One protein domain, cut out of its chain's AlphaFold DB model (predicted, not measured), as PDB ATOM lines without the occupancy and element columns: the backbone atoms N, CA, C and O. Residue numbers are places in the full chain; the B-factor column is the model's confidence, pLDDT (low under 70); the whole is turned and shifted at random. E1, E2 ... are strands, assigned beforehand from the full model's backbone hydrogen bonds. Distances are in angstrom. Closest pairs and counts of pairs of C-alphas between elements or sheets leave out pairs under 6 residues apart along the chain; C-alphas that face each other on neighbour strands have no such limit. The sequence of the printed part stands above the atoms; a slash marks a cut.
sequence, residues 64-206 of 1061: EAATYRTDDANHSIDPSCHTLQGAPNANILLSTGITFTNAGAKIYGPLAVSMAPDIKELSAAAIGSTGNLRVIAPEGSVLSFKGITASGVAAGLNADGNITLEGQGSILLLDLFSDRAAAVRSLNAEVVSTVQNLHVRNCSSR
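What this domain is: This is residues 64 to 206 of the 1061 residues of the protein "Pmp10 protein" of Symbiodinium sp. CCMP2456 (UniProt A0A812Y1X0). What is the main picture? The chain is wound in stacked turns, a solenoid whose strands line up from turn to turn into three parallel sheets along its sides: E1 E3 E6 E9 E12 E15, E2 E5 E8 E11 E14 and E4 E7 E10 E13, each in that order. E16 follows at the last printed residues. What is it made of, and how large is it? The 143 printed residues hold sixteen named strands, E1 to E16 along the chain, and no named helix; the class is all strand, with 71 residues, under half, in named elements. It is compact and rounded, with a radius of gyration of the C-alphas of 13.4 A and spans of 35 by 35 by 33 A.

Where its parts are: Where is the largest sheet? It holds E1, residues 67 to 69, E3, 91 to 94, E6, 111 to 115, E9, 142 to 150, E12, 170 to 178, and E15, 197 to 201. C-alpha 67 is at (-60.136, -44.914, -46.352); E9 is 22.6 A long and E12 22.5 A. Where are the other strands? One sheet has E2, 83 to 85, E5, 104 to 108, E8, 132 to 136, E11, 163 to 166, and E14, 190 to 193; the other has E4, 98 to 100, E7, 127 to 129, E10, 157 to 159, and E13, 184 to 186. E16, 204 to 206, ends with C-alpha 206 at (-28.743, -48.879, -45.625).

How they stand to each other: How does the largest sheet run? E1 and E15 are its edge strands, and it is twisted, with C-alphas up to 4.1 A off its best plane. E9 and E12 are parallel at 2 degrees, with N 145 and O 172 2.8 A apart, within hydrogen-bond range; E9 bends by 61 degrees at residue 147 and E12 by 65 degrees at residue 175. How do the two smaller sheets stand? They form a sandwich, two sheets face to face, 8.7 A centre to centre where they face each other, with best planes 32 degrees apart. E5 and E8 are parallel, with N 107 and O 134 at 2.8 A, and so are E7 and E10, with N 129 and O 158 at 2.9 A. Where does E16 go? E15 runs on into E16 at 81 degrees, and E16 pairs with no named strand.

The domain as a whole: Which links are long? Those from E1 to E2 and from E6 to E7 are long, with 13 and 11 residues; in the first, residues 75 to 76 pair with residues 98 to 99 of E4, parallel. Is anything cut or uncertain? The printed part has no cut, its mean pLDDT is 92.4, and no printed residue is under 70. How far apart are its ends? The C-alphas of Glu 64 and Arg 206, the two farthest apart, are 36.4 A from each other.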
ATOM      1  N   GLU A  64     -63.235 -36.658 -45.332       92.69
ATOM      2  CA  GLU A  64     -63.058 -36.879 -43.895       92.69
ATOM      3  C   GLU A  64     -63.437 -38.316 -43.516       92.69
ATOM      4  O   GLU A  64     -64.430 -38.848 -44.016       92.69
ATOM      5  N   ALA A  65     -62.621 -38.947 -42.666       89.12
ATOM      6  CA  ALA A  65     -62.795 -40.329 -42.204       89.12
ATOM      7  C   ALA A  65     -62.911 -41.400 -43.316       89.12
ATOM      8  O   ALA A  65     -63.309 -42.535 -43.048       89.12
ATOM      9  N   ALA A  66     -62.556 -41.078 -44.564       92.56
ATOM     10  CA  ALA A  66     -62.558 -42.043 -45.655       92.56
ATOM     11  C   ALA A  66     -61.223 -42.795 -45.734       92.56
ATOM     12  O   ALA A  66     -60.143 -42.214 -45.594       92.56
ATOM     13  N   THR A  67     -61.305 -44.095 -46.021       93.75
ATOM     14  CA  THR A  67     -60.136 -44.914 -46.352       93.75
ATOM     15  C   THR A  67     -60.038 -45.067 -47.861       93.75
ATOM     16  O   THR A  67     -60.975 -45.536 -48.512       93.75
ATOM     17  N   TYR A  68     -58.893 -44.680 -48.409       95.81
ATOM     18  CA  TYR A  68     -58.535 -44.848 -49.806       95.81
ATOM     19  C   TYR A  68     -57.546 -46.000 -49.957       95.81
ATOM     20  O   TYR A  68     -56.759 -46.263 -49.054       95.81
ATOM     21  N   ARG A  69     -57.554 -46.673 -51.102       95.75
ATOM     22  CA  ARG A  69     -56.618 -47.733 -51.466       95.75
ATOM     23  C   ARG A  69     -55.991 -47.406 -52.817       95.75
ATOM     24  O   ARG A  69     -56.700 -46.991 -53.735       95.75
ATOM     25  N   THR A  70     -54.673 -47.543 -52.940       95.56
ATOM     26  CA  THR A  70     -54.003 -47.406 -54.243       95.56
ATOM     27  C   THR A  70     -54.239 -48.646 -55.102       95.56
ATOM     28  O   THR A  70     -54.521 -49.728 -54.583       95.56
ATOM     29  N   ASP A  71     -54.143 -48.485 -56.418       89.94
ATOM     30  CA  ASP A  71     -54.303 -49.592 -57.369       89.94
ATOM     31  C   ASP A  71     -53.198 -50.649 -57.197       89.94
ATOM     32  O   ASP A  71     -52.098 -50.340 -56.734       89.94
ATOM     33  N   ASP A  72     -53.458 -51.881 -57.642       83.19
ATOM     34  CA  ASP A  72     -52.498 -53.001 -57.599       83.19
ATOM     35  C   ASP A  72     -51.301 -52.825 -58.558       83.19
ATOM     36  O   ASP A  72     -50.302 -53.538 -58.469       83.19
ATOM     37  N   ALA A  73     -51.375 -51.847 -59.466       78.12
ATOM     38  CA  ALA A  73     -50.284 -51.406 -60.333       78.12
ATOM     39  C   ALA A  73     -49.900 -49.955 -60.000       78.12
ATOM     40  O   ALA A  73     -50.758 -49.185 -59.576       78.12
ATOM     41  N   ASN A  74     -48.625 -49.589 -60.212       79.62
ATOM     42  CA  ASN A  74     -48.028 -48.290 -59.855       79.62
ATOM     43  C   ASN A  74     -49.020 -47.113 -59.973       79.62
ATOM     44  O   ASN A  74     -49.486 -46.788 -61.074       79.62
ATOM     45  N   HIS A  75     -49.353 -46.481 -58.845       92.94
ATOM     46  CA  HIS A  75     -50.399 -45.467 -58.788       92.94
ATOM     47  C   HIS A  75     -49.838 -44.090 -59.169       92.94
ATOM     48  O   HIS A  75     -49.529 -43.245 -58.326       92.94
ATOM     49  N   SER A  76     -49.669 -43.877 -60.476       94.06
ATOM     50  CA  SER A  76     -49.259 -42.583 -61.026       94.06
ATOM     51  C   SER A  76     -50.426 -41.599 -61.004       94.06
ATOM     52  O   SER A  76     -51.473 -41.861 -61.599       94.06
ATOM     53  N   ILE A  77     -50.216 -40.458 -60.353       94.25
ATOM     54  CA  ILE A  77     -51.140 -39.322 -60.366       94.25
ATOM     55  C   ILE A  77     -50.988 -38.568 -61.698       94.25
ATOM     56  O   ILE A  77     -49.888 -38.515 -62.262       94.25
ATOM     57  N   ASP A  78     -52.091 -38.020 -62.222       92.50
ATOM     58  CA  ASP A  78     -52.091 -37.238 -63.461       92.50
ATOM     59  C   ASP A  78     -51.116 -36.041 -63.361       92.50
ATOM     60  O   ASP A  78     -51.092 -35.366 -62.328       92.50
ATOM     61  N   PRO A  79     -50.309 -35.744 -64.400       91.38
ATOM     62  CA  PRO A  79     -49.331 -34.651 -64.364       91.38
ATOM     63  C   PRO A  79     -49.916 -33.264 -64.045       91.38
ATOM     64  O   PRO A  79     -49.196 -32.397 -63.534       91.38
ATOM     65  N   SER A  80     -51.204 -33.041 -64.336       93.56
ATOM     66  CA  SER A  80     -51.917 -31.801 -63.990       93.56
ATOM     67  C   SER A  80     -52.129 -31.630 -62.481       93.56
ATOM     68  O   SER A  80     -52.326 -30.509 -62.010       93.56
ATOM     69  N   CYS A  81     -52.030 -32.710 -61.708       94.12
ATOM     70  CA  CYS A  81     -52.240 -32.704 -60.271       94.12
ATOM     71  C   CYS A  81     -50.925 -32.495 -59.528       94.12
ATOM     72  O   CYS A  81     -49.976 -33.271 -59.640       94.12
ATOM     73  N   HIS A  82     -50.886 -31.448 -58.712       92.50
ATOM     74  CA  HIS A  82     -49.702 -31.077 -57.944       92.50
ATOM     75  C   HIS A  82     -49.918 -31.155 -56.433       92.50
ATOM     76  O   HIS A  82     -48.947 -31.040 -55.695       92.50
ATOM     77  N   THR A  83     -51.150 -31.340 -55.941       94.81
ATOM     78  CA  THR A  83     -51.429 -31.403 -54.497       94.81
ATOM     79  C   THR A  83     -52.318 -32.589 -54.141       94.81
ATOM     80  O   THR A  83     -53.393 -32.750 -54.713       94.81
ATOM     81  N   LEU A  84     -51.918 -33.357 -53.129       95.69
ATOM     82  CA  LEU A  84     -52.761 -34.314 -52.414       95.69
ATOM     83  C   LEU A  84     -53.094 -33.741 -51.035       95.69
ATOM     84  O   LEU A  84     -52.212 -33.579 -50.191       95.69
ATOM     85  N   GLN A  85     -54.362 -33.405 -50.823       95.44
ATOM     86  CA  GLN A  85     -54.859 -32.777 -49.605       95.44
ATOM     87  C   GLN A  85     -55.717 -33.766 -48.813       95.44
ATOM     88  O   GLN A  85     -56.797 -34.162 -49.256       95.44
ATOM     89  N   GLY A  86     -55.227 -34.150 -47.638       91.00
ATOM     90  CA  GLY A  86     -55.959 -34.957 -46.675       91.00
ATOM     91  C   GLY A  86     -57.007 -34.148 -45.908       91.00
ATOM     92  O   GLY A  86     -56.886 -32.933 -45.737       91.00
ATOM     93  N   ALA A  87     -58.045 -34.844 -45.457       89.94
ATOM     94  CA  ALA A  87     -59.018 -34.358 -44.486       89.94
ATOM     95  C   ALA A  87     -58.788 -35.068 -43.139       89.94
ATOM     96  O   ALA A  87     -58.113 -36.102 -43.107       89.94
ATOM     97  N   PRO A  88     -59.323 -34.555 -42.016       87.38
ATOM     98  CA  PRO A  88     -59.200 -35.220 -40.721       87.38
ATOM     99  C   PRO A  88     -59.577 -36.705 -40.805       87.38
ATOM    100  O   PRO A  88     -60.574 -37.081 -41.419       87.38
ATOM    101  N   ASN A  89     -58.737 -37.565 -40.229       85.50
ATOM    102  CA  ASN A  89     -58.917 -39.022 -40.229       85.50
ATOM    103  C   ASN A  89     -58.959 -39.694 -41.618       85.50
ATOM    104  O   ASN A  89     -59.318 -40.866 -41.705       85.50
ATOM    105  N   ALA A  90     -58.587 -39.002 -42.701       91.62
ATOM    106  CA  ALA A  90     -58.405 -39.648 -43.996       91.62
ATOM    107  C   ALA A  90     -57.201 -40.604 -43.940       91.62
ATOM    108  O   ALA A  90     -56.131 -40.243 -43.436       91.62
ATOM    109  N   ASN A  91     -57.371 -41.810 -44.480       93.25
ATOM    110  CA  ASN A  91     -56.338 -42.844 -44.509       93.25
ATOM    111  C   ASN A  91     -56.095 -43.331 -45.942       93.25
ATOM    112  O   ASN A  91     -57.043 -43.505 -46.704       93.25
ATOM    113  N   ILE A  92     -54.841 -43.588 -46.302       94.44
ATOM    114  CA  ILE A  92     -54.446 -44.216 -47.564       94.44
ATOM    115  C   ILE A  92     -53.774 -45.555 -47.254       94.44
ATOM    116  O   ILE A  92     -52.740 -45.600 -46.587       94.44
ATOM    117  N   LEU A  93     -54.343 -46.630 -47.793       92.94
ATOM    118  CA  LEU A  93     -53.790 -47.977 -47.825       92.94
ATOM    119  C   LEU A  93     -53.026 -48.186 -49.136       92.94
ATOM    120  O   LEU A  93     -53.599 -48.135 -50.227       92.94
ATOM    121  N   LEU A  94     -51.725 -48.419 -49.037       92.38
ATOM    122  CA  LEU A  94     -50.853 -48.603 -50.190       92.38
ATOM    123  C   LEU A  94     -50.868 -50.070 -50.637       92.38
ATOM    124  O   LEU A  94     -50.267 -50.916 -49.972       92.38
ATOM    125  N   SER A  95     -51.523 -50.356 -51.765       93.19
ATOM    126  CA  SER A  95     -51.300 -51.586 -52.547       93.19
ATOM    127  C   SER A  95     -50.022 -51.453 -53.387       93.19
ATOM    128  O   SER A  95     -49.217 -52.373 -53.500       93.19
ATOM    129  N   THR A  96     -49.816 -50.252 -53.934       91.75
ATOM    130  CA  THR A  96     -48.599 -49.785 -54.612       91.75
ATOM    131  C   THR A  96     -48.243 -48.358 -54.182       91.75
ATOM    132  O   THR A  96     -49.052 -47.660 -53.563       91.75
ATOM    133  N   GLY A  97     -47.018 -47.924 -54.493       92.00
ATOM    134  CA  GLY A  97     -46.557 -46.557 -54.243       92.00
ATOM    135  C   GLY A  97     -47.285 -45.504 -55.086       92.00
ATOM    136  O   GLY A  97     -47.729 -45.785 -56.202       92.00
ATOM    137  N   ILE A  98     -47.387 -44.282 -54.561       94.25
ATOM    138  CA  ILE A  98     -47.961 -43.123 -55.257       94.25
ATOM    139  C   ILE A  98     -46.836 -42.357 -55.944       94.25
ATOM    140  O   ILE A  98     -45.885 -41.955 -55.279       94.25
ATOM    141  N   THR A  99     -46.946 -42.099 -57.246       93.75
ATOM    142  CA  THR A  99     -45.927 -41.335 -57.987       93.75
ATOM    143  C   THR A  99     -46.503 -40.039 -58.553       93.75
ATOM    144  O   THR A  99     -47.441 -40.068 -59.349       93.75
ATOM    145  N   PHE A 100     -45.902 -38.906 -58.190       92.25
ATOM    146  CA  PHE A 100     -46.121 -37.610 -58.827       92.25
ATOM    147  C   PHE A 100     -45.108 -37.390 -59.959       92.25
ATOM    148  O   PHE A 100     -43.890 -37.428 -59.765       92.25
ATOM    149  N   THR A 101     -45.616 -37.106 -61.154       89.56
ATOM    150  CA  THR A 101     -44.809 -36.752 -62.335       89.56
ATOM    151  C   THR A 101     -44.560 -35.242 -62.457       89.56
ATOM    152  O   THR A 101     -43.795 -34.801 -63.309       89.56
ATOM    153  N   ASN A 102     -45.190 -34.438 -61.597       85.25
ATOM    154  CA  ASN A 102     -45.049 -32.985 -61.568       85.25
ATOM    155  C   ASN A 102     -43.821 -32.553 -60.742       85.25
ATOM    156  O   ASN A 102     -43.532 -33.122 -59.690       85.25
ATOM    157  N   ALA A 103     -43.132 -31.494 -61.177       80.69
ATOM    158  CA  ALA A 103     -41.922 -30.987 -60.535       80.69
ATOM    159  C   ALA A 103     -42.138 -30.290 -59.168       80.69
ATOM    160  O   ALA A 103     -41.161 -29.882 -58.535       80.69
ATOM    161  N   GLY A 104     -43.382 -30.139 -58.700       87.31
ATOM    162  CA  GLY A 104     -43.724 -29.423 -57.464       87.31
ATOM    163  C   GLY A 104     -44.834 -30.076 -56.644       87.31
ATOM    164  O   GLY A 104     -45.743 -29.375 -56.199       87.31
ATOM    165  N   ALA A 105     -44.771 -31.395 -56.459       93.50
ATOM    166  CA  ALA A 105     -45.763 -32.152 -55.701       93.50
ATOM    167  C   ALA A 105     -45.887 -31.663 -54.246       93.50
ATOM    168  O   ALA A 105     -44.889 -31.369 -53.583       93.50
ATOM    169  N   LYS A 106     -47.118 -31.596 -53.737       95.06
ATOM    170  CA  LYS A 106     -47.452 -31.177 -52.373       95.06
ATOM    171  C   LYS A 106     -48.332 -32.216 -51.693       95.06
ATOM    172  O   LYS A 106     -49.317 -32.666 -52.270       95.06
ATOM    173  N   ILE A 107     -48.026 -32.531 -50.443       93.75
ATOM    174  CA  ILE A 107     -48.876 -33.322 -49.551       93.75
ATOM    175  C   ILE A 107     -49.310 -32.401 -48.420       93.75
ATOM    176  O   ILE A 107     -48.462 -31.804 -47.761       93.75
ATOM    177  N   TYR A 108     -50.613 -32.274 -48.204       93.06
ATOM    178  CA  TYR A 108     -51.178 -31.405 -47.176       93.06
ATOM    179  C   TYR A 108     -51.971 -32.251 -46.177       93.06
ATOM    180  O   TYR A 108     -52.939 -32.902 -46.565       93.06
ATOM    181  N   GLY A 109     -51.531 -32.284 -44.917       84.62
ATOM    182  CA  GLY A 109     -52.205 -33.007 -43.836       84.62
ATOM    183  C   GLY A 109     -53.458 -32.288 -43.305       84.62
ATOM    184  O   GLY A 109     -53.729 -31.152 -43.703       84.62
ATOM    185  N   PRO A 110     -54.208 -32.912 -42.378       87.00
ATOM    186  CA  PRO A 110     -53.957 -34.218 -41.751       87.00
ATOM    187  C   PRO A 110     -54.170 -35.391 -42.718       87.00
ATOM    188  O   PRO A 110     -55.063 -35.348 -43.558       87.00
ATOM    189  N   LEU A 111     -53.339 -36.430 -42.614       91.75
ATOM    190  CA  LEU A 111     -53.419 -37.621 -43.470       91.75
ATOM    191  C   LEU A 111     -52.668 -38.795 -42.823       91.75
ATOM    192  O   LEU A 111     -51.570 -38.622 -42.294       91.75
ATOM    193  N   ALA A 112     -53.236 -39.996 -42.879       89.44
ATOM    194  CA  ALA A 112     -52.542 -41.232 -42.533       89.44
ATOM    195  C   ALA A 112     -52.228 -42.038 -43.797       89.44
ATOM    196  O   ALA A 112     -53.060 -42.148 -44.695       89.44
ATOM    197  N   VAL A 113     -51.022 -42.590 -43.874       92.19
ATOM    198  CA  VAL A 113     -50.553 -43.429 -44.977       92.19
ATOM    199  C   VAL A 113     -49.961 -44.703 -44.383       92.19
ATOM    200  O   VAL A 113     -49.056 -44.653 -43.548       92.19
ATOM    201  N   SER A 114     -50.471 -45.856 -44.797       91.94
ATOM    202  CA  SER A 114     -50.017 -47.165 -44.316       91.94
ATOM    203  C   SER A 114     -50.051 -48.200 -45.431       91.94
ATOM    204  O   SER A 114     -50.720 -48.011 -46.445       91.94
ATOM    205  N   MET A 115     -49.305 -49.293 -45.284       90.69
ATOM    206  CA  MET A 115     -49.411 -50.406 -46.229       90.69
ATOM    207  C   MET A 115     -50.758 -51.118 -46.105       90.69
ATOM    208  O   MET A 115     -51.282 -51.296 -45.004       90.69
ATOM    209  N   ALA A 116     -51.303 -51.557 -47.240       89.50
ATOM    210  CA  ALA A 116     -52.440 -52.464 -47.232       89.50
ATOM    211  C   ALA A 116     -52.029 -53.808 -46.582       89.50
ATOM    212  O   ALA A 116     -50.904 -54.267 -46.785       89.50
ATOM    213  N   PRO A 117     -52.906 -54.444 -45.781       89.12
ATOM    214  CA  PRO A 117     -52.553 -55.603 -44.949       89.12
ATOM    215  C   PRO A 117     -52.162 -56.858 -45.745       89.12
ATOM    216  O   PRO A 117     -51.547 -57.772 -45.199       89.12
ATOM    217  N   ASP A 118     -52.533 -56.919 -47.021       90.94
ATOM    218  CA  ASP A 118     -52.201 -57.985 -47.963       90.94
ATOM    219  C   ASP A 118     -50.876 -57.756 -48.709       90.94
ATOM    220  O   ASP A 118     -50.361 -58.680 -49.344       90.94
ATOM    221  N   ILE A 119     -50.277 -56.568 -48.588       92.44
ATOM    222  CA  ILE A 119     -48.966 -56.259 -49.155       92.44
ATOM    223  C   ILE A 119     -47.881 -56.504 -48.114       92.44
ATOM    224  O   ILE A 119     -47.964 -56.049 -46.978       92.44
ATOM    225  N   LYS A 120     -46.827 -57.217 -48.516       89.12
ATOM    226  CA  LYS A 120     -45.644 -57.452 -47.672       89.12
ATOM    227  C   LYS A 120     -44.535 -56.433 -47.906       89.12
ATOM    228  O   LYS A 120     -43.806 -56.112 -46.976       89.12
ATOM    229  N   GLU A 121     -44.403 -55.947 -49.136       91.00
ATOM    230  CA  GLU A 121     -43.316 -55.066 -49.548       91.00
ATOM    231  C   GLU A 121     -43.720 -54.259 -50.788       91.00
ATOM    232  O   GLU A 121     -44.305 -54.804 -51.726       91.00
ATOM    233  N   LEU A 122     -43.400 -52.964 -50.801       89.75
ATOM    234  CA  LEU A 122     -43.588 -52.085 -51.954       89.75
ATOM    235  C   LEU A 122     -42.360 -52.126 -52.876       89.75
ATOM    236  O   LEU A 122     -41.214 -52.089 -52.430       89.75
ATOM    237  N   SER A 123     -42.589 -52.134 -54.189       86.62
ATOM    238  CA  SER A 123     -41.529 -52.004 -55.204       86.62
ATOM    239  C   SER A 123     -41.122 -50.552 -55.489       86.62
ATOM    240  O   SER A 123     -40.143 -50.300 -56.192       86.62
ATOM    241  N   ALA A 124     -41.874 -49.589 -54.954       88.81
ATOM    242  CA  ALA A 124     -41.696 -48.155 -55.147       88.81
ATOM    243  C   ALA A 124     -41.835 -47.407 -53.816       88.81
ATOM    244  O   ALA A 124     -42.257 -47.972 -52.808       88.81
ATOM    245  N   ALA A 125     -41.460 -46.125 -53.811       87.19
ATOM    246  CA  ALA A 125     -41.658 -45.274 -52.643       87.19
ATOM    247  C   ALA A 125     -43.147 -45.167 -52.307       87.19
ATOM    248  O   ALA A 125     -43.975 -45.129 -53.216       87.19
ATOM    249  N   ALA A 126     -43.480 -45.087 -51.019       89.19
ATOM    250  CA  ALA A 126     -44.872 -44.926 -50.609       89.19
ATOM    251  C   ALA A 126     -45.481 -43.666 -51.227       89.19
ATOM    252  O   ALA A 126     -46.559 -43.737 -51.819       89.19
ATOM    253  N   ILE A 127     -44.746 -42.551 -51.178       93.75
ATOM    254  CA  ILE A 127     -45.013 -41.378 -52.009       93.75
ATOM    255  C   ILE A 127     -43.711 -40.888 -52.654       93.75
ATOM    256  O   ILE A 127     -42.739 -40.560 -51.973       93.75
ATOM    257  N   GLY A 128     -43.700 -40.856 -53.985       92.56
ATOM    258  CA  GLY A 128     -42.585 -40.455 -54.834       92.56
ATOM    259  C   GLY A 128     -42.888 -39.203 -55.663       92.56
ATOM    260  O   GLY A 128     -44.018 -39.021 -56.108       92.56
ATOM    261  N   SER A 129     -41.881 -38.369 -55.925       93.12
ATOM    262  CA  SER A 129     -41.940 -37.263 -56.894       93.12
ATOM    263  C   SER A 129     -40.725 -37.278 -57.823       93.12
ATOM    264  O   SER A 129     -39.596 -37.465 -57.375       93.12
ATOM    265  N   THR A 130     -40.939 -37.043 -59.116       90.38
ATOM    266  CA  THR A 130     -39.845 -36.865 -60.103       90.38
ATOM    267  C   THR A 130     -39.206 -35.470 -60.061       90.38
ATOM    268  O   THR A 130     -38.199 -35.225 -60.720       90.38
ATOM    269  N   GLY A 131     -39.759 -34.539 -59.278       92.25
ATOM    270  CA  GLY A 131     -39.132 -33.250 -58.985       92.25
ATOM    271  C   GLY A 131     -39.128 -32.964 -57.493       92.25
ATOM    272  O   GLY A 131     -38.731 -33.816 -56.705       92.25
ATOM    273  N   ASN A 132     -39.538 -31.762 -57.088       93.06
ATOM    274  CA  ASN A 132     -39.612 -31.402 -55.675       93.06
ATOM    275  C   ASN A 132     -40.856 -32.018 -55.015       93.06
ATOM    276  O   ASN A 132     -41.884 -32.239 -55.665       93.06
ATOM    277  N   LEU A 133     -40.768 -32.258 -53.708       95.38
ATOM    278  CA  LEU A 133     -41.861 -32.744 -52.875       95.38
ATOM    279  C   LEU A 133     -41.961 -31.890 -51.608       95.38
ATOM    280  O   LEU A 133     -41.042 -31.861 -50.796       95.38
ATOM    281  N   ARG A 134     -43.084 -31.199 -51.417       96.38
ATOM    282  CA  ARG A 134     -43.379 -30.461 -50.181       96.38
ATOM    283  C   ARG A 134     -44.402 -31.220 -49.355       96.38
ATOM    284  O   ARG A 134     -45.426 -31.651 -49.873       96.38
ATOM    285  N   VAL A 135     -44.143 -31.354 -48.068       95.88
ATOM    286  CA  VAL A 135     -44.975 -32.079 -47.119       95.88
ATOM    287  C   VAL A 135     -45.336 -31.121 -45.998       95.88
ATOM    288  O   VAL A 135     -44.470 -30.696 -45.239       95.88
ATOM    289  N   ILE A 136     -46.609 -30.750 -45.933       96.62
ATOM    290  CA  ILE A 136     -47.111 -29.673 -45.087       96.62
ATOM    291  C   ILE A 136     -48.022 -30.274 -44.019       96.62
ATOM    292  O   ILE A 136     -49.055 -30.864 -44.348       96.62
ATOM    293  N   ALA A 137     -47.657 -30.108 -42.748       94.62
ATOM    294  CA  ALA A 137     -48.494 -30.440 -41.597       94.62
ATOM    295  C   ALA A 137     -49.026 -29.140 -40.965       94.62
ATOM    296  O   ALA A 137     -48.288 -28.469 -40.239       94.62
ATOM    297  N   PRO A 138     -50.278 -28.736 -41.246       93.25
ATOM    298  CA  PRO A 138     -50.913 -27.582 -40.604       93.25
ATOM    299  C   PRO A 138     -50.900 -27.647 -39.076       93.25
ATOM    300  O   PRO A 138     -50.810 -28.730 -38.497       93.25
ATOM    301  N   GLU A 139     -51.054 -26.498 -38.425       93.94
ATOM    302  CA  GLU A 139     -51.200 -26.416 -36.969       93.94
ATOM    303  C   GLU A 139     -52.291 -27.367 -36.453       93.94
ATOM    304  O   GLU A 139     -53.363 -27.485 -37.046       93.94
ATOM    305  N   GLY A 140     -51.987 -28.104 -35.381       90.50
ATOM    306  CA  GLY A 140     -52.907 -29.081 -34.782       90.50
ATOM    307  C   GLY A 140     -53.171 -30.341 -35.619       90.50
ATOM    308  O   GLY A 140     -53.898 -31.223 -35.167       90.50
ATOM    309  N   SER A 141     -52.588 -30.467 -36.815       93.00
ATOM    310  CA  SER A 141     -52.748 -31.649 -37.665       93.00
ATOM    311  C   SER A 141     -51.640 -32.682 -37.444       93.00
ATOM    312  O   SER A 141     -50.518 -32.352 -37.046       93.00
ATOM    313  N   VAL A 142     -51.951 -33.944 -37.748       93.56
ATOM    314  CA  VAL A 142     -50.981 -35.043 -37.767       93.56
ATOM    315  C   VAL A 142     -50.939 -35.645 -39.167       93.56
ATOM    316  O   VAL A 142     -51.964 -36.047 -39.719       93.56
ATOM    317  N   LEU A 143     -49.740 -35.711 -39.733       94.62
ATOM    318  CA  LEU A 143     -49.436 -36.443 -40.951       94.62
ATOM    319  C   LEU A 143     -48.609 -37.671 -40.570       94.62
ATOM    320  O   LEU A 143     -47.527 -37.523 -40.007       94.62
ATOM    321  N   SER A 144     -49.099 -38.877 -40.848       94.88
ATOM    322  CA  SER A 144     -48.438 -40.112 -40.412       94.88
ATOM    323  C   SER A 144     -48.178 -41.083 -41.556       94.88
ATOM    324  O   SER A 144     -49.042 -41.309 -42.397       94.88
ATOM    325  N   PHE A 145     -46.989 -41.678 -41.551       95.88
ATOM    326  CA  PHE A 145     -46.575 -42.784 -42.404       95.88
ATOM    327  C   PHE A 145     -46.209 -43.945 -41.488       95.88
ATOM    328  O   PHE A 145     -45.318 -43.785 -40.651       95.88
ATOM    329  N   LYS A 146     -46.901 -45.082 -41.601       95.56
ATOM    330  CA  LYS A 146     -46.710 -46.208 -40.677       95.56
ATOM    331  C   LYS A 146     -46.628 -47.561 -41.372       95.56
ATOM    332  O   LYS A 146     -47.482 -47.883 -42.196       95.56
ATOM    333  N   GLY A 147     -45.658 -48.377 -40.954       92.44
ATOM    334  CA  GLY A 147     -45.586 -49.797 -41.309       92.44
ATOM    335  C   GLY A 147     -45.310 -50.016 -42.792       92.44
ATOM    336  O   GLY A 147     -46.000 -50.804 -43.433       92.44
ATOM    337  N   ILE A 148     -44.356 -49.269 -43.347       93.25
ATOM    338  CA  ILE A 148     -44.046 -49.291 -44.778       93.25
ATOM    339  C   ILE A 148     -42.710 -49.995 -44.983       93.25
ATOM    340  O   ILE A 148     -41.671 -49.503 -44.553       93.25
ATOM    341  N   THR A 149     -42.735 -51.127 -45.676       93.94
ATOM    342  CA  THR A 149     -41.549 -51.859 -46.124       93.94
ATOM    343  C   THR A 149     -41.412 -51.684 -47.626       93.94
ATOM    344  O   THR A 149     -42.368 -51.939 -48.361       93.94
ATOM    345  N   ALA A 150     -40.255 -51.229 -48.096       90.75
ATOM    346  CA  ALA A 150     -40.027 -50.970 -49.509       90.75
ATOM    347  C   ALA A 150     -38.668 -51.505 -49.985       90.75
ATOM    348  O   ALA A 150     -37.638 -51.270 -49.358       90.75
ATOM    349  N   SER A 151     -38.660 -52.179 -51.133       87.94
ATOM    350  CA  SER A 151     -37.450 -52.769 -51.718       87.94
ATOM    351  C   SER A 151     -36.581 -51.735 -52.445       87.94
ATOM    352  O   SER A 151     -37.045 -50.729 -53.001       87.94
ATOM    353  N   GLY A 152     -35.276 -52.004 -52.502       85.56
ATOM    354  CA  GLY A 152     -34.345 -51.323 -53.396       85.56
ATOM    355  C   GLY A 152     -34.111 -49.842 -53.084       85.56
ATOM    356  O   GLY A 152     -33.386 -49.478 -52.162       85.56
ATOM    357  N   VAL A 153     -34.594 -48.958 -53.958       80.88
ATOM    358  CA  VAL A 153     -34.370 -47.501 -53.874       80.88
ATOM    359  C   VAL A 153     -35.548 -46.745 -53.248       80.88
ATOM    360  O   VAL A 153     -35.471 -45.527 -53.083       80.88
ATOM    361  N   ALA A 154     -36.622 -47.437 -52.896       85.38
ATOM    362  CA  ALA A 154     -37.815 -46.825 -52.343       85.38
ATOM    363  C   ALA A 154     -37.614 -46.330 -50.897       85.38
ATOM    364  O   ALA A 154     -36.756 -46.828 -50.177       85.38
ATOM    365  N   ALA A 155     -38.404 -45.339 -50.486       90.81
ATOM    366  CA  ALA A 155     -38.476 -44.798 -49.126       90.81
ATOM    367  C   ALA A 155     -39.947 -44.485 -48.794       90.81
ATOM    368  O   ALA A 155     -40.791 -44.514 -49.694       90.81
ATOM    369  N   GLY A 156     -40.264 -44.140 -47.544       91.12
ATOM    370  CA  GLY A 156     -41.577 -43.575 -47.204       91.12
ATOM    371  C   GLY A 156     -41.911 -42.352 -48.074       91.12
ATOM    372  O   GLY A 156     -42.946 -42.299 -48.735       91.12
ATOM    373  N   LEU A 157     -40.967 -41.414 -48.148       95.62
ATOM    374  CA  LEU A 157     -40.993 -40.238 -49.013       95.62
ATOM    375  C   LEU A 157     -39.751 -40.232 -49.903       95.62
ATOM    376  O   LEU A 157     -38.630 -40.269 -49.395       95.62
ATOM    377  N   ASN A 158     -39.928 -40.159 -51.221       95.75
ATOM    378  CA  ASN A 158     -38.819 -40.126 -52.175       95.75
ATOM    379  C   ASN A 158     -38.992 -38.998 -53.194       95.75
ATOM    380  O   ASN A 158     -40.083 -38.796 -53.721       95.75
ATOM    381  N   ALA A 159     -37.916 -38.289 -53.509       94.50
ATOM    382  CA  ALA A 159     -37.923 -37.277 -54.553       94.50
ATOM    383  C   ALA A 159     -36.581 -37.211 -55.288       94.50
ATOM    384  O   ALA A 159     -35.513 -37.352 -54.680       94.50
ATOM    385  N   ASP A 160     -36.632 -36.954 -56.594       91.94
ATOM    386  CA  ASP A 160     -35.426 -36.645 -57.372       91.94
ATOM    387  C   ASP A 160     -34.918 -35.221 -57.074       91.94
ATOM    388  O   ASP A 160     -33.706 -34.980 -57.089       91.94
ATOM    389  N   GLY A 161     -35.840 -34.301 -56.758       94.12
ATOM    390  CA  GLY A 161     -35.579 -32.933 -56.306       94.12
ATOM    391  C   GLY A 161     -35.586 -32.771 -54.780       94.12
ATOM    392  O   GLY A 161     -35.378 -33.721 -54.022       94.12
ATOM    393  N   ASN A 162     -35.790 -31.533 -54.322       95.44
ATOM    394  CA  ASN A 162     -35.797 -31.191 -52.900       95.44
ATOM    395  C   ASN A 162     -37.021 -31.783 -52.200       95.44
ATOM    396  O   ASN A 162     -38.132 -31.728 -52.737       95.44
ATOM    397  N   ILE A 163     -36.830 -32.265 -50.973       97.06
ATOM    398  CA  ILE A 163     -37.938 -32.586 -50.068       97.06
ATOM    399  C   ILE A 163     -38.008 -31.513 -48.991       97.06
ATOM    400  O   ILE A 163     -37.029 -31.295 -48.284       97.06
ATOM    401  N   THR A 164     -39.159 -30.864 -48.840       97.19
ATOM    402  CA  THR A 164     -39.395 -29.885 -47.770       97.19
ATOM    403  C   THR A 164     -40.484 -30.388 -46.832       97.19
ATOM    404  O   THR A 164     -41.606 -30.607 -47.279       97.19
ATOM    405  N   LEU A 165     -40.171 -30.562 -45.550       97.31
ATOM    406  CA  LEU A 165     -41.122 -30.885 -44.484       97.31
ATOM    407  C   LEU A 165     -41.418 -29.598 -43.702       97.31
ATOM    408  O   LEU A 165     -40.510 -29.038 -43.102       97.31
ATOM    409  N   GLU A 166     -42.648 -29.099 -43.701       97.06
ATOM    410  CA  GLU A 166     -42.970 -27.794 -43.105       97.06
ATOM    411  C   GLU A 166     -44.318 -27.791 -42.376       97.06
ATOM    412  O   GLU A 166     -45.166 -28.665 -42.570       97.06
ATOM    413  N   GLY A 167     -44.525 -26.773 -41.542       94.31
ATOM    414  CA  GLY A 167     -45.788 -26.511 -40.854       94.31
ATOM    415  C   GLY A 167     -45.721 -26.658 -39.330       94.31
ATOM    416  O   GLY A 167     -44.726 -27.108 -38.768       94.31
ATOM    417  N   GLN A 168     -46.787 -26.232 -38.654       95.38
ATOM    418  CA  GLN A 168     -46.893 -26.217 -37.184       95.38
ATOM    419  C   GLN A 168     -47.497 -27.519 -36.611       95.38
ATOM    420  O   GLN A 168     -47.756 -27.642 -35.421       95.38
ATOM    421  N   GLY A 169     -47.794 -28.498 -37.465       93.81
ATOM    422  CA  GLY A 169     -48.332 -29.797 -37.071       93.81
ATOM    423  C   GLY A 169     -47.259 -30.808 -36.677       93.81
ATOM    424  O   GLY A 169     -46.099 -30.476 -36.422       93.81
ATOM    425  N   SER A 170     -47.666 -32.078 -36.642       96.12
ATOM    426  CA  SER A 170     -46.776 -33.218 -36.406       96.12
ATOM    427  C   SER A 170     -46.640 -34.091 -37.646       96.12
ATOM    428  O   SER A 170     -47.643 -34.490 -38.237       96.12
ATOM    429  N   ILE A 171     -45.407 -34.445 -38.003       97.19
ATOM    430  CA  ILE A 171     -45.103 -35.465 -39.010       97.19
ATOM    431  C   ILE A 171     -44.540 -36.695 -38.293       97.19
ATOM    432  O   ILE A 171     -43.531 -36.604 -37.593       97.19
ATOM    433  N   LEU A 172     -45.199 -37.842 -38.458       96.88
ATOM    434  CA  LEU A 172     -44.835 -39.120 -37.842       96.88
ATOM    435  C   LEU A 172     -44.394 -40.111 -38.926       96.88
ATOM    436  O   LEU A 172     -45.169 -40.422 -39.828       96.88
ATOM    437  N   LEU A 173     -43.174 -40.626 -38.830       97.06
ATOM    438  CA  LEU A 173     -42.581 -41.601 -39.747       97.06
ATOM    439  C   LEU A 173     -42.205 -42.848 -38.932       97.06
ATOM    440  O   LEU A 173     -41.160 -42.877 -38.287       97.06
ATOM    441  N   LEU A 174     -43.092 -43.841 -38.889       96.88
ATOM    442  CA  LEU A 174     -43.043 -44.950 -37.930       96.88
ATOM    443  C   LEU A 174     -42.910 -46.298 -38.645       96.88
ATOM    444  O   LEU A 174     -43.649 -46.571 -39.589       96.88
ATOM    445  N   ASP A 175     -42.032 -47.174 -38.158       95.25
ATOM    446  CA  ASP A 175     -41.912 -48.559 -38.636       95.25
ATOM    447  C   ASP A 175     -41.662 -48.627 -40.160       95.25
ATOM    448  O   ASP A 175     -42.395 -49.281 -40.907       95.25
ATOM    449  N   LEU A 176     -40.663 -47.873 -40.635       94.81
ATOM    450  CA  LEU A 176     -40.322 -47.783 -42.059       94.81
ATOM    451  C   LEU A 176     -39.046 -48.581 -42.358       94.81
ATOM    452  O   LEU A 176     -38.013 -48.374 -41.724       94.81
ATOM    453  N   PHE A 177     -39.093 -49.466 -43.346       95.12
ATOM    454  CA  PHE A 177     -38.003 -50.389 -43.671       95.12
ATOM    455  C   PHE A 177     -37.652 -50.272 -45.154       95.12
ATOM    456  O   PHE A 177     -38.536 -50.344 -46.006       95.12
ATOM    457  N   SER A 178     -36.375 -50.064 -45.480       92.50
ATOM    458  CA  SER A 178     -35.917 -49.974 -46.874       92.50
ATOM    459  C   SER A 178     -34.469 -50.396 -47.054       92.50
ATOM    460  O   SER A 178     -33.617 -50.062 -46.243       92.50
ATOM    461  N   ASP A 179     -34.130 -50.998 -48.190       84.81
ATOM    462  CA  ASP A 179     -32.740 -51.323 -48.536       84.81
ATOM    463  C   ASP A 179     -31.818 -50.102 -48.686       84.81
ATOM    464  O   ASP A 179     -30.599 -50.268 -48.777       84.81
ATOM    465  N   ARG A 180     -32.336 -48.867 -48.775       81.94
ATOM    466  CA  ARG A 180     -31.503 -47.657 -48.919       81.94
ATOM    467  C   ARG A 180     -31.785 -46.565 -47.912       81.94
ATOM    468  O   ARG A 180     -30.868 -46.232 -47.173       81.94
ATOM    469  N   ALA A 181     -32.986 -46.008 -47.893       79.88
ATOM    470  CA  ALA A 181     -33.375 -44.970 -46.942       79.88
ATOM    471  C   ALA A 181     -34.817 -45.235 -46.525       79.88
ATOM    472  O   ALA A 181     -35.690 -45.347 -47.380       79.88
ATOM    473  N   ALA A 182     -35.046 -45.385 -45.226       81.25
ATOM    474  CA  ALA A 182     -36.321 -45.847 -44.700       81.25
ATOM    475  C   ALA A 182     -37.417 -44.786 -44.817       81.25
ATOM    476  O   ALA A 182     -38.483 -45.051 -45.372       81.25
ATOM    477  N   ALA A 183     -37.157 -43.578 -44.314       92.50
ATOM    478  CA  ALA A 183     -38.202 -42.592 -44.088       92.50
ATOM    479  C   ALA A 183     -38.263 -41.526 -45.183       92.50
ATOM    480  O   ALA A 183     -39.284 -41.401 -45.856       92.50
ATOM    481  N   VAL A 184     -37.174 -40.783 -45.391       96.38
ATOM    482  CA  VAL A 184     -37.121 -39.665 -46.345       96.38
ATOM    483  C   VAL A 184     -35.868 -39.762 -47.191       96.38
ATOM    484  O   VAL A 184     -34.769 -39.918 -46.660       96.38
ATOM    485  N   ARG A 185     -36.018 -39.629 -48.508       95.88
ATOM    486  CA  ARG A 185     -34.903 -39.706 -49.443       95.88
ATOM    487  C   ARG A 185     -34.986 -38.647 -50.535       95.88
ATOM    488  O   ARG A 185     -35.872 -38.706 -51.377       95.88
ATOM    489  N   SER A 186     -33.994 -37.762 -50.584       95.19
ATOM    490  CA  SER A 186     -33.699 -36.955 -51.771       95.19
ATOM    491  C   SER A 186     -32.413 -37.453 -52.428       95.19
ATOM    492  O   SER A 186     -31.368 -37.555 -51.780       95.19
ATOM    493  N   LEU A 187     -32.482 -37.822 -53.707       86.50
ATOM    494  CA  LEU A 187     -31.377 -38.476 -54.418       86.50
ATOM    495  C   LEU A 187     -30.247 -37.514 -54.786       86.50
ATOM    496  O   LEU A 187     -29.081 -37.822 -54.536       86.50
ATOM    497  N   ASN A 188     -30.605 -36.371 -55.373       89.75
ATOM    498  CA  ASN A 188     -29.669 -35.411 -55.960       89.75
ATOM    499  C   ASN A 188     -29.871 -33.991 -55.424       89.75
ATOM    500  O   ASN A 188     -29.349 -33.041 -56.010       89.75
ATOM    501  N   ALA A 189     -30.625 -33.843 -54.338       94.00
ATOM    502  CA  ALA A 189     -31.018 -32.554 -53.802       94.00
ATOM    503  C   ALA A 189     -31.025 -32.569 -52.263       94.00
ATOM    504  O   ALA A 189     -30.434 -33.459 -51.636       94.00
ATOM    505  N   GLU A 190     -31.614 -31.542 -51.664       96.50
ATOM    506  CA  GLU A 190     -31.632 -31.334 -50.219       96.50
ATOM    507  C   GLU A 190     -32.921 -31.853 -49.577       96.50
ATOM    508  O   GLU A 190     -33.999 -31.849 -50.182       96.50
ATOM    509  N   VAL A 191     -32.811 -32.270 -48.316       97.12
ATOM    510  CA  VAL A 191     -33.967 -32.450 -47.431       97.12
ATOM    511  C   VAL A 191     -33.981 -31.294 -46.439       97.12
ATOM    512  O   VAL A 191     -33.055 -31.155 -45.647       97.12
ATOM    513  N   VAL A 192     -35.026 -30.474 -46.473       97.69
ATOM    514  CA  VAL A 192     -35.207 -29.330 -45.575       97.69
ATOM    515  C   VAL A 192     -36.408 -29.596 -44.683       97.69
ATOM    516  O   VAL A 192     -37.469 -29.964 -45.175       97.69
ATOM    517  N   SER A 193     -36.274 -29.410 -43.378       97.44
ATOM    518  CA  SER A 193     -37.363 -29.614 -42.428       97.44
ATOM    519  C   SER A 193     -37.500 -28.423 -41.492       97.44
ATOM    520  O   SER A 193     -36.641 -28.208 -40.645       97.44
ATOM    521  N   THR A 194     -38.612 -27.703 -41.607       97.06
ATOM    522  CA  THR A 194     -39.035 -26.605 -40.723       97.06
ATOM    523  C   THR A 194     -40.272 -26.963 -39.897       97.06
ATOM    524  O   THR A 194     -40.886 -26.097 -39.276       97.06
ATOM    525  N   VAL A 195     -40.679 -28.238 -39.903       96.56
ATOM    526  CA  VAL A 195     -41.846 -28.694 -39.145       96.56
ATOM    527  C   VAL A 195     -41.624 -28.537 -37.639       96.56
ATOM    528  O   VAL A 195     -40.536 -28.818 -37.123       96.56
ATOM    529  N   GLN A 196     -42.663 -28.111 -36.921       96.00
ATOM    530  CA  GLN A 196     -42.600 -27.944 -35.472       96.00
ATOM    531  C   GLN A 196     -42.374 -29.283 -34.761       96.00
ATOM    532  O   GLN A 196     -41.542 -29.350 -33.864       96.00
ATOM    533  N   ASN A 197     -43.060 -30.358 -35.163       96.94
ATOM    534  CA  ASN A 197     -42.891 -31.677 -34.555       96.94
ATOM    535  C   ASN A 197     -42.589 -32.746 -35.614       96.94
ATOM    536  O   ASN A 197     -43.441 -33.062 -36.445       96.94
ATOM    537  N   LEU A 198     -41.395 -33.334 -35.566       97.75
ATOM    538  CA  LEU A 198     -41.000 -34.465 -36.412       97.75
ATOM    539  C   LEU A 198     -40.658 -35.658 -35.526       97.75
ATOM    540  O   LEU A 198     -39.803 -35.545 -34.652       97.75
ATOM    541  N   HIS A 199     -41.288 -36.807 -35.757       98.00
ATOM    542  CA  HIS A 199     -40.975 -38.035 -35.033       98.00
ATOM    543  C   HIS A 199     -40.718 -39.175 -36.014       98.00
ATOM    544  O   HIS A 199     -41.617 -39.589 -36.743       98.00
ATOM    545  N   VAL A 200     -39.493 -39.685 -36.015       98.06
ATOM    546  CA  VAL A 200     -39.043 -40.813 -36.827       98.06
ATOM    547  C   VAL A 200     -38.696 -41.961 -35.889       98.06
ATOM    548  O   VAL A 200     -37.849 -41.792 -35.013       98.06
ATOM    549  N   ARG A 201     -39.355 -43.112 -36.025       97.62
ATOM    550  CA  ARG A 201     -39.177 -44.219 -35.079       97.62
ATOM    551  C   ARG A 201     -39.121 -45.578 -35.752       97.62
ATOM    552  O   ARG A 201     -39.934 -45.863 -36.630       97.62
ATOM    553  N   ASN A 202     -38.231 -46.433 -35.246       97.19
ATOM    554  CA  ASN A 202     -38.087 -47.829 -35.656       97.19
ATOM    555  C   ASN A 202     -37.889 -47.949 -37.175       97.19
ATOM    556  O   ASN A 202     -38.560 -48.716 -37.865       97.19
ATOM    557  N   CYS A 203     -37.009 -47.102 -37.711       97.19
ATOM    558  CA  CYS A 203     -36.697 -47.070 -39.129       97.19
ATOM    559  C   CYS A 203     -35.398 -47.826 -39.401       97.19
ATOM    560  O   CYS A 203     -34.388 -47.542 -38.762       97.19
ATOM    561  N   SER A 204     -35.394 -48.738 -40.374       96.56
ATOM    562  CA  SER A 204     -34.189 -49.488 -40.744       96.56
ATOM    563  C   SER A 204     -33.855 -49.317 -42.215       96.56
ATOM    564  O   SER A 204     -34.681 -49.626 -43.079       96.56
ATOM    565  N   SER A 205     -32.633 -48.873 -42.512       95.50
ATOM    566  CA  SER A 205     -32.176 -48.767 -43.893       95.50
ATOM    567  C   SER A 205     -30.679 -48.919 -44.120       95.50
ATOM    568  O   SER A 205     -29.923 -49.184 -43.197       95.50
ATOM    569  N   ARG A 206     -30.196 -48.832 -45.368       93.75
ATOM    570  CA  ARG A 206     -28.743 -48.879 -45.625       93.75
ATOM    571  C   ARG A 206     -28.035 -47.578 -45.286       93.75
ATOM    572  O   ARG A 206     -26.889 -47.620 -44.859       93.75
TER     573      ARG A 206